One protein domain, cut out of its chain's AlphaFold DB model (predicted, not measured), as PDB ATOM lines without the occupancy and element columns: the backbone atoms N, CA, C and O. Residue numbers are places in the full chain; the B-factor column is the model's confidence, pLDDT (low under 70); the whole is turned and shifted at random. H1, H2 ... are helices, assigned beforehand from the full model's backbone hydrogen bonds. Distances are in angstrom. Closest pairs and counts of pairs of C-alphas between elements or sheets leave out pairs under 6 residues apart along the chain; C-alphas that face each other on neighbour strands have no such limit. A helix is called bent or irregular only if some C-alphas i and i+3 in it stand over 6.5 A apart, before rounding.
ATOM      1  N   ASP A   2     200.586 219.954 106.639       64.19
ATOM      2  CA  ASP A   2     201.710 219.052 106.976       64.19
ATOM      3  C   ASP A   2     202.936 219.775 107.543       64.19
ATOM      4  O   ASP A   2     203.461 219.394 108.586       64.19
ATOM      5  N   SER A   3     203.347 220.887 106.927       76.69
ATOM      6  CA  SER A   3     204.478 221.684 107.423       76.69
ATOM      7  C   SER A   3     204.276 222.213 108.852       76.69
ATOM      8  O   SER A   3     205.252 222.311 109.589       76.69
ATOM      9  N   LEU A   4     203.040 222.513 109.260       80.00
ATOM     10  CA  LEU A   4     202.728 223.026 110.596       80.00
ATOM     11  C   LEU A   4     202.780 221.902 111.636       80.00
ATOM     12  O   LEU A   4     203.456 222.050 112.649       80.00
ATOM     13  N   ILE A   5     202.179 220.744 111.339       84.12
ATOM     14  CA  ILE A   5     202.233 219.558 112.211       84.12
ATOM     15  C   ILE A   5     203.689 219.164 112.469       84.12
ATOM     16  O   ILE A   5     204.094 218.995 113.616       84.12
ATOM     17  N   HIS A   6     204.503 219.085 111.412       86.81
ATOM     18  CA  HIS A   6     205.920 218.758 111.548       86.81
ATOM     19  C   HIS A   6     206.670 219.772 112.417       86.81
ATOM     20  O   HIS A   6     207.434 219.366 113.289       86.81
ATOM     21  N   ARG A   7     206.441 221.079 112.233       86.00
ATOM     22  CA  ARG A   7     207.095 222.130 113.031       86.00
ATOM     23  C   ARG A   7     206.711 222.077 114.504       86.00
ATOM     24  O   ARG A   7     207.585 222.211 115.357       86.00
ATOM     25  N   VAL A   8     205.431 221.878 114.805       87.06
ATOM     26  CA  VAL A   8     204.956 221.796 116.190       87.06
ATOM     27  C   VAL A   8     205.465 220.517 116.852       87.06
ATOM     28  O   VAL A   8     205.995 220.587 117.958       87.06
ATOM     29  N   CYS A   9     205.418 219.374 116.161       87.75
ATOM     30  CA  CYS A   9     205.991 218.125 116.664       87.75
ATOM     31  C   CYS A   9     207.494 218.252 116.926       87.75
ATOM     32  O   CYS A   9     207.937 217.871 118.002       87.75
ATOM     33  N   LEU A  10     208.260 218.828 115.989       89.38
ATOM     34  CA  LEU A  10     209.695 219.073 116.165       89.38
ATOM     35  C   LEU A  10     209.963 219.934 117.401       89.38
ATOM     36  O   LEU A  10     210.858 219.629 118.185       89.38
ATOM     37  N   PHE A  11     209.186 221.001 117.587       88.56
ATOM     38  CA  PHE A  11     209.327 221.853 118.758       88.56
ATOM     39  C   PHE A  11     209.033 221.074 120.045       88.56
ATOM     40  O   PHE A  11     209.868 221.033 120.944       88.56
ATOM     41  N   LEU A  12     207.890 220.389 120.126       87.75
ATOM     42  CA  LEU A  12     207.495 219.634 121.316       87.75
ATOM     43  C   LEU A  12     208.512 218.551 121.690       87.75
ATOM     44  O   LEU A  12     208.839 218.424 122.868       87.75
ATOM     45  N   THR A  13     209.058 217.828 120.711       88.88
ATOM     46  CA  THR A  13     209.988 216.718 120.960       88.88
ATOM     47  C   THR A  13     211.406 217.183 121.274       88.88
ATOM     48  O   THR A  13     212.074 216.581 122.115       88.88
ATOM     49  N   TYR A  14     211.889 218.237 120.608       89.56
ATOM     50  CA  TYR A  14     213.296 218.634 120.692       89.56
ATOM     51  C   TYR A  14     213.565 219.839 121.590       89.56
ATOM     52  O   TYR A  14     214.704 219.974 122.027       89.56
ATOM     53  N   HIS A  15     212.581 220.686 121.927       88.06
ATOM     54  CA  HIS A  15     212.858 221.884 122.736       88.06
ATOM     55  C   HIS A  15     213.478 221.544 124.099       88.06
ATOM     56  O   HIS A  15     214.513 222.107 124.444       88.06
ATOM     57  N   LEU A  16     212.914 220.577 124.838       84.50
ATOM     58  CA  LEU A  16     213.442 220.158 126.145       84.50
ATOM     59  C   LEU A  16     214.847 219.573 126.023       84.50
ATOM     60  O   LEU A  16     215.720 219.889 126.822       84.50
ATOM     61  N   ARG A  17     215.089 218.767 124.986       87.12
ATOM     62  CA  ARG A  17     216.384 218.114 124.753       87.12
ATOM     63  C   ARG A  17     217.469 219.118 124.388       87.12
ATOM     64  O   ARG A  17     218.587 219.032 124.894       87.12
ATOM     65  N   ILE A  18     217.139 220.073 123.521       88.12
ATOM     66  CA  ILE A  18     218.035 221.171 123.153       88.12
ATOM     67  C   ILE A  18     218.344 221.999 124.396       88.12
ATOM     68  O   ILE A  18     219.514 222.249 124.670       88.12
ATOM     69  N   GLN A  19     217.324 222.361 125.177       87.38
ATOM     70  CA  GLN A  19     217.517 223.127 126.404       87.38
ATOM     71  C   GLN A  19     218.406 222.378 127.401       87.38
ATOM     72  O   GLN A  19     219.381 222.943 127.884       87.38
ATOM     73  N   HIS A  20     218.152 221.089 127.626       86.94
ATOM     74  CA  HIS A  20     218.975 220.252 128.496       86.94
ATOM     75  C   HIS A  20     220.438 220.208 128.036       86.94
ATOM     76  O   HIS A  20     221.350 220.390 128.837       86.94
ATOM     77  N   SER A  21     220.685 220.039 126.734       87.44
ATOM     78  CA  SER A  21     222.043 220.043 126.180       87.44
ATOM     79  C   SER A  21     222.745 221.399 126.343       87.44
ATOM     80  O   SER A  21     223.946 221.451 126.635       87.44
ATOM     81  N   LEU A  22     222.009 222.504 126.188       90.38
ATOM     82  CA  LEU A  22     222.525 223.847 126.441       90.38
ATOM     83  C   LEU A  22     222.863 224.035 127.922       90.38
ATOM     84  O   LEU A  22     223.962 224.495 128.234       90.38
ATOM     85  N   ASP A  23     221.981 223.614 128.825       89.44
ATOM     86  CA  ASP A  23     222.181 223.709 130.272       89.44
ATOM     87  C   ASP A  23     223.392 222.880 130.723       89.44
ATOM     88  O   ASP A  23     224.241 223.367 131.477       89.44
ATOM     89  N   GLU A  24     223.548 221.660 130.201       89.56
ATOM     90  CA  GLU A  24     224.730 220.824 130.431       89.56
ATOM     91  C   GLU A  24     226.009 221.484 129.913       89.56
ATOM     92  O   GLU A  24     227.048 221.453 130.581       89.56
ATOM     93  N   THR A  25     225.946 222.112 128.738       87.69
ATOM     94  CA  THR A  25     227.088 222.824 128.158       87.69
ATOM     95  C   THR A  25     227.478 224.014 129.028       87.69
ATOM     96  O   THR A  25     228.660 224.188 129.327       87.69
ATOM     97  N   VAL A  26     226.504 224.797 129.499       87.00
ATOM     98  CA  VAL A  26     226.729 225.919 130.419       87.00
ATOM     99  C   VAL A  26     227.318 225.425 131.739       87.00
ATOM    100  O   VAL A  26     228.307 225.984 132.218       87.00
ATOM    101  N   ALA A  27     226.777 224.353 132.317       86.12
ATOM    102  CA  ALA A  27     227.289 223.766 133.552       86.12
ATOM    103  C   ALA A  27     228.730 223.255 133.385       86.12
ATOM    104  O   ALA A  27     229.598 223.549 134.213       86.12
ATOM    105  N   SER A  28     229.009 222.546 132.289       83.06
ATOM    106  CA  SER A  28     230.343 222.052 131.934       83.06
ATOM    107  C   SER A  28     231.329 223.197 131.711       83.06
ATOM    108  O   SER A  28     232.446 223.168 132.233       83.06
ATOM    109  N   TRP A  29     230.905 224.252 131.013       79.00
ATOM    110  CA  TRP A  29     231.703 225.452 130.787       79.00
ATOM    111  C   TRP A  29     232.011 226.189 132.089       79.00
ATOM    112  O   TRP A  29     233.161 226.542 132.342       79.00
ATOM    113  N   ASN A  30     231.021 226.365 132.963       75.44
ATOM    114  CA  ASN A  30     231.214 226.982 134.272       75.44
ATOM    115  C   ASN A  30     232.168 226.157 135.139       75.44
ATOM    116  O   ASN A  30     233.092 226.703 135.744       75.44
ATOM    117  N   LEU A  31     232.019 224.831 135.144       78.94
ATOM    118  CA  LEU A  31     232.929 223.930 135.843       78.94
ATOM    119  C   LEU A  31     234.346 223.990 135.258       78.94
ATOM    120  O   LEU A  31     235.324 223.994 136.005       78.94
ATOM    121  N   HIS A  32     234.474 224.066 133.933       75.19
ATOM    122  CA  HIS A  32     235.748 224.258 133.250       75.19
ATOM    123  C   HIS A  32     236.383 225.598 133.626       75.19
ATOM    124  O   HIS A  32     237.567 225.630 133.955       75.19
ATOM    125  N   LYS A  33     235.609 226.686 133.657       69.06
ATOM    126  CA  LYS A  33     236.052 228.016 134.089       69.06
ATOM    127  C   LYS A  33     236.529 227.993 135.538       69.06
ATOM    128  O   LYS A  33     237.599 228.513 135.816       69.06
ATOM    129  N   VAL A  34     235.811 227.334 136.449       66.56
ATOM    130  CA  VAL A  34     236.240 227.161 137.850       66.56
ATOM    131  C   VAL A  34     237.535 226.346 137.935       66.56
ATOM    132  O   VAL A  34     238.482 226.752 138.609       66.56
ATOM    133  N   ARG A  35     237.620 225.230 137.202       64.44
ATOM    134  CA  ARG A  35     238.813 224.366 137.172       64.44
ATOM    135  C   ARG A  35     240.030 225.057 136.557       64.44
ATOM    136  O   ARG A  35     241.143 224.844 137.021       64.44
ATOM    137  N   THR A  36     239.849 225.880 135.532       64.38
ATOM    138  CA  THR A  36     240.956 226.567 134.849       64.38
ATOM    139  C   THR A  36     241.332 227.889 135.508       64.38
ATOM    140  O   THR A  36     242.519 228.197 135.581       64.38
ATOM    141  N   ALA A  37     240.379 228.627 136.085       54.16
ATOM    142  CA  ALA A  37     240.666 229.810 136.894       54.16
ATOM    143  C   ALA A  37     241.456 229.455 138.168       54.16
ATOM    144  O   ALA A  37     242.341 230.215 138.561       54.16
ATOM    145  N   GLY A  38     241.196 228.282 138.766       52.81
ATOM    146  CA  GLY A  38     241.901 227.770 139.949       52.81
ATOM    147  C   GLY A  38     243.233 227.052 139.682       52.81
ATOM    148  O   GLY A  38     243.984 226.813 140.620       52.81
ATOM    149  N   ASN A  39     243.569 226.739 138.424       56.34
ATOM    150  CA  ASN A  39     244.830 226.072 138.057       56.34
ATOM    151  C   ASN A  39     245.982 227.048 137.772       56.34
ATOM    152  O   ASN A  39     247.021 226.660 137.230       56.34
ATOM    153  N   LYS A  40     245.836 228.321 138.140       63.16
ATOM    154  CA  LYS A  40     246.989 229.211 138.223       63.16
ATOM    155  C   LYS A  40     247.799 228.764 139.434       63.16
ATOM    156  O   LYS A  40     247.291 228.745 140.552       63.16
ATOM    157  N   THR A  41     249.057 228.376 139.217       63.66
ATOM    158  CA  THR A  41     249.971 228.115 140.334       63.66
ATOM    159  C   THR A  41     249.966 229.335 141.265       63.66
ATOM    160  O   THR A  41     249.766 230.453 140.783       63.66
ATOM    161  N   PRO A  42     250.199 229.185 142.579       64.62
ATOM    162  CA  PRO A  42     250.273 230.333 143.488       64.62
ATOM    163  C   PRO A  42     251.199 231.449 142.973       64.62
ATOM    164  O   PRO A  42     250.921 232.631 143.149       64.62
ATOM    165  N   LEU A  43     252.252 231.067 142.240       71.75
ATOM    166  CA  LEU A  43     253.142 231.984 141.534       71.75
ATOM    167  C   LEU A  43     252.439 232.765 140.411       71.75
ATOM    168  O   LEU A  43     252.608 233.976 140.329       71.75
ATOM    169  N   ALA A  44     251.650 232.100 139.567       76.88
ATOM    170  CA  ALA A  44     250.893 232.745 138.496       76.88
ATOM    171  C   ALA A  44     249.792 233.672 139.042       76.88
ATOM    172  O   ALA A  44     249.572 234.744 138.483       76.88
ATOM    173  N   LEU A  45     249.134 233.303 140.149       74.94
ATOM    174  CA  LEU A  45     248.182 234.184 140.841       74.94
ATOM    175  C   LEU A  45     248.871 235.441 141.385       74.94
ATOM    176  O   LEU A  45     248.384 236.545 141.156       74.94
ATOM    177  N   TYR A  46     250.024 235.282 142.043       79.19
ATOM    178  CA  TYR A  46     250.830 236.405 142.519       79.19
ATOM    179  C   TYR A  46     251.295 237.310 141.370       79.19
ATOM    180  O   TYR A  46     251.198 238.527 141.476       79.19
ATOM    181  N   GLN A  47     251.763 236.735 140.259       82.50
ATOM    182  CA  GLN A  47     252.231 237.497 139.098       82.50
ATOM    183  C   GLN A  47     251.108 238.312 138.449       82.50
ATOM    184  O   GLN A  47     251.291 239.503 138.233       82.50
ATOM    185  N   LEU A  48     249.938 237.709 138.222       81.06
ATOM    186  CA  LEU A  48     248.772 238.413 137.677       81.06
ATOM    187  C   LEU A  48     248.269 239.516 138.608       81.06
ATOM    188  O   LEU A  48     248.010 240.625 138.155       81.06
ATOM    189  N   SER A  49     248.165 239.230 139.908       78.44
ATOM    190  CA  SER A  49     247.760 240.229 140.901       78.44
ATOM    191  C   SER A  49     248.759 241.384 140.975       78.44
ATOM    192  O   SER A  49     248.356 242.543 141.049       78.44
ATOM    193  N   LYS A  50     250.059 241.086 140.895       81.50
ATOM    194  CA  LYS A  50     251.123 242.090 140.850       81.50
ATOM    195  C   LYS A  50     251.050 242.941 139.580       81.50
ATOM    196  O   LYS A  50     251.181 244.154 139.671       81.50
ATOM    197  N   GLU A  51     250.852 242.334 138.412       83.56
ATOM    198  CA  GLU A  51     250.700 243.063 137.144       83.56
ATOM    199  C   GLU A  51     249.478 243.984 137.168       83.56
ATOM    200  O   GLU A  51     249.586 245.163 136.835       83.56
ATOM    201  N   GLU A  52     248.338 243.485 137.645       84.12
ATOM    202  CA  GLU A  52     247.126 244.286 137.808       84.12
ATOM    203  C   GLU A  52     247.342 245.456 138.780       84.12
ATOM    204  O   GLU A  52     246.935 246.585 138.501       84.12
ATOM    205  N   ALA A  53     248.052 245.213 139.881       80.44
ATOM    206  CA  ALA A  53     248.386 246.232 140.865       80.44
ATOM    207  C   ALA A  53     249.323 247.322 140.321       80.44
ATOM    208  O   ALA A  53     249.164 248.502 140.644       80.44
ATOM    209  N   ILE A  54     250.268 246.943 139.456       80.75
ATOM    210  CA  ILE A  54     251.145 247.882 138.747       80.75
ATOM    211  C   ILE A  54     250.322 248.720 137.761       80.75
ATOM    212  O   ILE A  54     250.455 249.941 137.732       80.75
ATOM    213  N   HIS A  55     249.437 248.088 136.985       79.69
ATOM    214  CA  HIS A  55     248.597 248.771 135.995       79.69
ATOM    215  C   HIS A  55     247.626 249.771 136.627       79.69
ATOM    216  O   HIS A  55     247.396 250.846 136.076       79.69
ATOM    217  N   ARG A  56     247.073 249.432 137.792       81.44
ATOM    218  CA  ARG A  56     246.197 250.316 138.571       81.44
ATOM    219  C   ARG A  56     246.972 251.351 139.402       81.44
ATOM    220  O   ARG A  56     246.354 252.176 140.067       81.44
ATOM    221  N   GLY A  57     248.307 251.327 139.361       77.44
ATOM    222  CA  GLY A  57     249.174 252.370 139.910       77.44
ATOM    223  C   GLY A  57     249.399 252.335 141.424       77.44
ATOM    224  O   GLY A  57     250.097 253.207 141.931       77.44
ATOM    225  N   TYR A  58     248.862 251.348 142.150       75.25
ATOM    226  CA  TYR A  58     249.086 251.207 143.598       75.25
ATOM    227  C   TYR A  58     250.253 250.273 143.952       75.25
ATOM    228  O   TYR A  58     250.630 250.175 145.115       75.25
ATOM    229  N   TRP A  59     250.858 249.610 142.962       72.19
ATOM    230  CA  TRP A  59     252.107 248.865 143.128       72.19
ATOM    231  C   TRP A  59     253.211 249.504 142.286       72.19
ATOM    232  O   TRP A  59     253.388 249.191 141.113       72.19
ATOM    233  N   THR A  60     253.984 250.407 142.884       72.31
ATOM    234  CA  THR A  60     255.050 251.177 142.213       72.31
ATOM    235  C   THR A  60     256.413 250.474 142.198       72.31
ATOM    236  O   THR A  60     257.395 251.036 141.721       72.31
ATOM    237  N   GLY A  61     256.496 249.230 142.686       62.00
ATOM    238  CA  GLY A  61     257.766 248.501 142.799       62.00
ATOM    239  C   GLY A  61     258.646 248.964 143.965       62.00
ATOM    240  O   GLY A  61     259.777 248.497 144.085       62.00
ATOM    241  N   VAL A 113     209.277 231.806 115.899       61.06
ATOM    242  CA  VAL A 113     208.952 230.922 117.018       61.06
ATOM    243  C   VAL A 113     207.484 230.525 116.862       61.06
ATOM    244  O   VAL A 113     206.658 231.384 116.585       61.06
ATOM    245  N   ASN A 114     207.157 229.231 116.960       62.31
ATOM    246  CA  ASN A 114     205.761 228.784 116.857       62.31
ATOM    247  C   ASN A 114     204.889 229.543 117.875       62.31
ATOM    248  O   ASN A 114     205.311 229.705 119.020       62.31
ATOM    249  N   ASP A 115     203.682 229.951 117.476       66.75
ATOM    250  CA  ASP A 115     202.763 230.657 118.369       66.75
ATOM    251  C   ASP A 115     202.350 229.762 119.550       66.75
ATOM    252  O   ASP A 115     202.049 228.572 119.392       66.75
ATOM    253  N   ASP A 116     202.288 230.352 120.747       68.88
ATOM    254  CA  ASP A 116     201.925 229.654 121.988       68.88
ATOM    255  C   ASP A 116     200.550 228.967 121.897       68.88
ATOM    256  O   ASP A 116     200.331 227.926 122.522       68.88
ATOM    257  N   GLU A 117     199.628 229.506 121.092       75.31
ATOM    258  CA  GLU A 117     198.310 228.909 120.849       75.31
ATOM    259  C   GLU A 117     198.397 227.587 120.072       75.31
ATOM    260  O   GLU A 117     197.734 226.617 120.447       75.31
ATOM    261  N   GLU A 118     199.253 227.498 119.046       75.62
ATOM    262  CA  GLU A 118     199.442 226.275 118.251       75.62
ATOM    263  C   GLU A 118     200.110 225.174 119.080       75.62
ATOM    264  O   GLU A 118     199.705 224.009 119.041       75.62
ATOM    265  N   ILE A 119     201.109 225.552 119.884       79.81
ATOM    266  CA  ILE A 119     201.788 224.640 120.809       79.81
ATOM    267  C   ILE A 119     200.798 224.123 121.857       79.81
ATOM    268  O   ILE A 119     200.795 222.930 122.169       79.81
ATOM    269  N   LYS A 120     199.961 225.005 122.412       80.44
ATOM    270  CA  LYS A 120     198.976 224.635 123.431       80.44
ATOM    271  C   LYS A 120     197.912 223.693 122.868       80.44
ATOM    272  O   LYS A 120     197.665 222.656 123.479       80.44
ATOM    273  N   ALA A 121     197.360 223.997 121.695       79.81
ATOM    274  CA  ALA A 121     196.390 223.133 121.028       79.81
ATOM    275  C   ALA A 121     196.977 221.742 120.735       79.81
ATOM    276  O   ALA A 121     196.358 220.723 121.035       79.81
ATOM    277  N   ALA A 122     198.213 221.676 120.232       80.88
ATOM    278  CA  ALA A 122     198.878 220.400 119.984       80.88
ATOM    279  C   ALA A 122     199.172 219.614 121.273       80.88
ATOM    280  O   ALA A 122     199.046 218.390 121.276       80.88
ATOM    281  N   LYS A 123     199.529 220.289 122.375       81.31
ATOM    282  CA  LYS A 123     199.704 219.647 123.690       81.31
ATOM    283  C   LYS A 123     198.399 219.075 124.237       81.31
ATOM    284  O   LYS A 123     198.430 217.989 124.803       81.31
ATOM    285  N   GLU A 124     197.283 219.775 124.056       84.00
ATOM    286  CA  GLU A 124     195.955 219.279 124.436       84.00
ATOM    287  C   GLU A 124     195.574 218.037 123.610       84.00
ATOM    288  O   GLU A 124     195.109 217.045 124.164       84.00
ATOM    289  N   CYS A 125     195.858 218.027 122.304       81.69
ATOM    290  CA  CYS A 125     195.634 216.854 121.452       81.69
ATOM    291  C   CYS A 125     196.557 215.662 121.771       81.69
ATOM    292  O   CYS A 125     196.199 214.515 121.504       81.69
ATOM    293  N   LEU A 126     197.749 215.918 122.315       83.00
ATOM    294  CA  LEU A 126     198.760 214.907 122.646       83.00
ATOM    295  C   LEU A 126     198.835 214.607 124.153       83.00
ATOM    296  O   LEU A 126     199.873 214.156 124.648       83.00
ATOM    297  N   GLU A 127     197.743 214.831 124.887       80.50
ATOM    298  CA  GLU A 127     197.684 214.597 126.328       80.50
ATOM    299  C   GLU A 127     198.129 213.163 126.693       80.50
ATOM    300  O   GLU A 127     197.696 212.167 126.107       80.50
ATOM    301  N   GLY A 128     199.046 213.057 127.661       80.44
ATOM    302  CA  GLY A 128     199.592 211.780 128.137       80.44
ATOM    303  C   GLY A 128     200.790 211.231 127.352       80.44
ATOM    304  O   GLY A 128     201.281 210.154 127.694       80.44
ATOM    305  N   MET A 129     201.284 211.935 126.328       84.88
ATOM    306  CA  MET A 129     202.558 211.603 125.683       84.88
ATOM    307  C   MET A 129     203.745 212.131 126.501       84.88
ATOM    308  O   MET A 129     203.785 213.300 126.881       84.88
ATOM    309  N   ASP A 130     204.726 211.262 126.747       85.25
ATOM    310  CA  ASP A 130     205.993 211.644 127.365       85.25
ATOM    311  C   ASP A 130     207.006 212.046 126.285       85.25
ATOM    312  O   ASP A 130     207.596 211.194 125.615       85.25
ATOM    313  N   PHE A 131     207.186 213.355 126.104       83.88
ATOM    314  CA  PHE A 131     208.120 213.912 125.123       83.88
ATOM    315  C   PHE A 131     209.595 213.773 125.539       83.88
ATOM    316  O   PHE A 131     210.485 213.812 124.682       83.88
ATOM    317  N   ASP A 132     209.857 213.574 126.833       82.56
ATOM    318  CA  ASP A 132     211.208 213.476 127.394       82.56
ATOM    319  C   ASP A 132     211.696 212.023 127.513       82.56
ATOM    320  O   ASP A 132     212.833 211.751 127.895       82.56
ATOM    321  N   LYS A 133     210.852 211.061 127.126       85.38
ATOM    322  CA  LYS A 133     211.197 209.642 127.122       85.38
ATOM    323  C   LYS A 133     212.472 209.385 126.318       85.38
ATOM    324  O   LYS A 133     212.563 209.731 125.139       85.38
ATOM    325  N   ASP A 134     213.435 208.706 126.931       82.25
ATOM    326  CA  ASP A 134     214.588 208.185 126.202       82.25
ATOM    327  C   ASP A 134     214.152 206.995 125.334       82.25
ATOM    328  O   ASP A 134     213.749 205.941 125.834       82.25
ATOM    329  N   ASP A 135     214.177 207.196 124.020       83.44
ATOM    330  CA  ASP A 135     213.882 206.177 123.015       83.44
ATOM    331  C   ASP A 135     215.154 205.504 122.472       83.44
ATOM    332  O   ASP A 135     215.065 204.596 121.648       83.44
ATOM    333  N   GLY A 136     216.346 205.912 122.927       84.75
ATOM    334  CA  GLY A 136     217.623 205.428 122.398       84.75
ATOM    335  C   GLY A 136     217.931 205.894 120.968       84.75
ATOM    336  O   GLY A 136     218.953 205.496 120.409       84.75
ATOM    337  N   ASN A 137     217.082 206.746 120.385       88.38
ATOM    338  CA  ASN A 137     217.182 207.266 119.022       88.38
ATOM    339  C   ASN A 137     217.038 208.799 118.991       88.38
ATOM    340  O   ASN A 137     216.505 209.380 118.046       88.38
ATOM    341  N   PHE A 138     217.511 209.473 120.045       82.00
ATOM    342  CA  PHE A 138     217.492 210.933 120.182       82.00
ATOM    343  C   PHE A 138     216.095 211.572 120.040       82.00
ATOM    344  O   PHE A 138     215.989 212.719 119.616       82.00
ATOM    345  N   GLY A 139     215.018 210.869 120.391       84.69
ATOM    346  CA  GLY A 139     213.649 211.384 120.311       84.69
ATOM    347  C   GLY A 139     212.999 211.256 118.930       84.69
ATOM    348  O   GLY A 139     211.903 211.785 118.737       84.69
ATOM    349  N   ILE A 140     213.643 210.592 117.961       89.00
ATOM    350  CA  ILE A 140     213.077 210.379 116.618       89.00
ATOM    351  C   ILE A 140     211.809 209.523 116.688       89.00
ATOM    352  O   ILE A 140     210.848 209.800 115.966       89.00
ATOM    353  N   ASP A 141     211.773 208.513 117.556       88.50
ATOM    354  CA  ASP A 141     210.631 207.604 117.641       88.50
ATOM    355  C   ASP A 141     209.446 208.322 118.299       88.50
ATOM    356  O   ASP A 141     208.316 208.235 117.816       88.50
ATOM    357  N   VAL A 142     209.726 209.130 119.329       87.94
ATOM    358  CA  VAL A 142     208.745 210.017 119.980       87.94
ATOM    359  C   VAL A 142     208.184 211.043 118.988       87.94
ATOM    360  O   VAL A 142     206.979 211.291 118.956       87.94
ATOM    361  N   TYR A 143     209.032 211.604 118.123       90.69
ATOM    362  CA  TYR A 143     208.616 212.523 117.063       90.69
ATOM    363  C   TYR A 143     207.698 211.859 116.030       90.69
ATOM    364  O   TYR A 143     206.652 212.413 115.679       90.69
ATOM    365  N   CYS A 144     208.053 210.659 115.566       88.94
ATOM    366  CA  CYS A 144     207.220 209.906 114.630       88.94
ATOM    367  C   CYS A 144     205.860 209.553 115.248       88.94
ATOM    368  O   CYS A 144     204.832 209.650 114.576       88.94
ATOM    369  N   GLU A 145     205.840 209.191 116.533       88.62
ATOM    370  CA  GLU A 145     204.612 208.894 117.267       88.62
ATOM    371  C   GLU A 145     203.714 210.133 117.412       88.62
ATOM    372  O   GLU A 145     202.509 210.054 117.160       88.62
ATOM    373  N   ALA A 146     204.291 211.289 117.758       88.56
ATOM    374  CA  ALA A 146     203.565 212.554 117.875       88.56
ATOM    375  C   ALA A 146     202.895 212.954 116.551       88.56
ATOM    376  O   ALA A 146     201.723 213.336 116.535       88.56
ATOM    377  N   ILE A 147     203.604 212.795 115.427       90.31
ATOM    378  CA  ILE A 147     203.049 213.058 114.093       90.31
ATOM    379  C   ILE A 147     201.912 212.105 113.771       90.31
ATOM    380  O   ILE A 147     200.865 212.557 113.318       90.31
ATOM    381  N   ALA A 148     202.098 210.802 113.989       88.19
ATOM    382  CA  ALA A 148     201.078 209.814 113.663       88.19
ATOM    383  C   ALA A 148     199.763 210.095 114.408       88.19
ATOM    384  O   ALA A 148     198.687 209.994 113.819       88.19
ATOM    385  N   ARG A 149     199.847 210.508 115.681       86.44
ATOM    386  CA  ARG A 149     198.677 210.861 116.495       86.44
ATOM    387  C   ARG A 149     198.009 212.160 116.044       86.44
ATOM    388  O   ARG A 149     196.793 212.178 115.880       86.44
ATOM    389  N   LEU A 150     198.779 213.225 115.804       85.19
ATOM    390  CA  LEU A 150     198.213 214.492 115.323       85.19
ATOM    391  C   LEU A 150     197.614 214.360 113.918       85.19
ATOM    392  O   LEU A 150     196.533 214.886 113.666       85.19
ATOM    393  N   ALA A 151     198.263 213.617 113.022       85.62
ATOM    394  CA  ALA A 151     197.744 213.359 111.684       85.62
ATOM    395  C   ALA A 151     196.435 212.549 111.719       85.62
ATOM    396  O   ALA A 151     195.512 212.863 110.969       85.62
ATOM    397  N   ALA A 152     196.327 211.553 112.608       84.81
ATOM    398  CA  ALA A 152     195.098 210.779 112.791       84.81
ATOM    399  C   ALA A 152     193.936 211.645 113.311       84.81
ATOM    400  O   ALA A 152     192.848 211.604 112.745       84.81
ATOM    401  N   LEU A 153     194.182 212.488 114.319       80.44
ATOM    402  CA  LEU A 153     193.166 213.393 114.870       80.44
ATOM    403  C   LEU A 153     192.689 214.439 113.851       80.44
ATOM    404  O   LEU A 153     191.508 214.770 113.804       80.44
ATOM    405  N   MET A 154     193.590 214.949 113.006       76.25
ATOM    406  CA  MET A 154     193.208 215.891 111.951       76.25
ATOM    407  C   MET A 154     192.422 215.223 110.816       76.25
ATOM    408  O   MET A 154     191.543 215.865 110.242       76.25
ATOM    409  N   ALA A 155     192.699 213.951 110.513       77.12
ATOM    410  CA  ALA A 155     191.912 213.172 109.560       77.12
ATOM    411  C   ALA A 155     190.490 212.904 110.085       77.12
ATOM    412  O   ALA A 155     189.532 213.072 109.340       77.12
ATOM    413  N   GLU A 156     190.332 212.579 111.371       73.06
ATOM    414  CA  GLU A 156     189.010 212.395 111.997       73.06
ATOM    415  C   GLU A 156     188.195 213.693 112.079       73.06
ATOM    416  O   GLU A 156     186.971 213.656 112.020       73.06
ATOM    417  N   ALA A 157     188.850 214.851 112.192       64.19
ATOM    418  CA  ALA A 157     188.182 216.153 112.217       64.19
ATOM    419  C   ALA A 157     187.755 216.670 110.827       64.19
ATOM    420  O   ALA A 157     187.118 217.722 110.742       64.19
ATOM    421  N   SER A 158     188.151 215.988 109.744       58.12
ATOM    422  CA  SER A 158     187.833 216.374 108.362       58.12
ATOM    423  C   SER A 158     186.779 215.490 107.672       58.12
ATOM    424  O   SER A 158     186.431 215.787 106.526       58.12
ATOM    425  N   ASP A 159     186.231 214.498 108.381       46.19
ATOM    426  CA  ASP A 159     185.003 213.745 108.044       46.19
ATOM    427  C   ASP A 159     183.776 214.298 108.802       46.19
ATOM    428  O   ASP A 159     182.660 214.277 108.224       46.19
TER     429      ASP A 159
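This is residues 2 to 61 and 113 to 159 of the 159 residues of an uncharacterized protein of Hebeloma cylindrosporum h7 (UniProt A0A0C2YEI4). A small head of crossed helices, made of H1a, H3 and H4, sits at one end of a long helical arm, H1b, and H2 is turned across the far end of that arm, well away from the head. Residues 18 to 36 of H1 stand free between the two ends, and the arm with H2 beyond it makes much of the length. The printed part has 107 residues with four named helices in the order H1, H2, H3, H4 and no named strand; the class is all helix. The whole is extended, with a radius of gyration of the C-alphas of 25.6 A, and it is a rod spanning 88 by 29 by 21 A.

H1, residues 2 to 37, was assigned as one helix by its hydrogen bonds but is bent: C-alphas 13 and 16 are 7.1 A apart. Its arm H1a, residues 2 to 13, starts at C-alpha 2 (201.710, 219.052, 106.976) and is 16.4 A long. Its arm H1b, residues 16 to 37, is 30.8 A long and ends at C-alpha 37 (240.666, 229.810, 136.894). H2, residues 42 to 55, measures 20.0 A. H3, residues 116 to 125, measures 14.3 A. H4, residues 140 to 156, measures 24.6 A and ends at C-alpha 156 (189.010, 212.395, 111.997).

The lines of H1a and H1b stand at a steep tilt of 42 degrees. H1a touches H4, closest at the C-alphas of Thr 13 and Tyr 143, 5.9 A apart; they run opposite ways at a steep tilt of 45 degrees. With residues 8 to 12 alone, H1a touches H3, closest at the C-alphas of Val 8 and Ile 119, 6.3 A apart, and their lines are about perpendicular at 84 degrees. H3 and H4 only just touch, with 3 pairs of C-alphas within 8 A; the closest are those of Cys 125 and Leu 150, 7.1 A apart, and H4 takes part with residues 150 to 153 alone. Their lines are about perpendicular at 84 degrees. H1b and H2 touch no helix, and they are apart from each other. In H1a, H1b, H2, H3 and H4 every O i to N i+4 pair is within hydrogen-bond range.

The two C-alphas farthest apart are those of Gly 61 and Asp 159, 87.8 A. Residues 62 to 112 are not printed, and C-alphas 61 and 113 are 57.9 A apart across the cut, which lies in the link from H2 to H3. The link from H1 to H2 is tight, with 4 residues, and the link from H3 to H4 is long, residues 126 to 139. The mean pLDDT of the printed part is 79.3; residue 2, residues 33 to 42, residue 61, residues 113 to 116 and residues 157 to 159 are under 70.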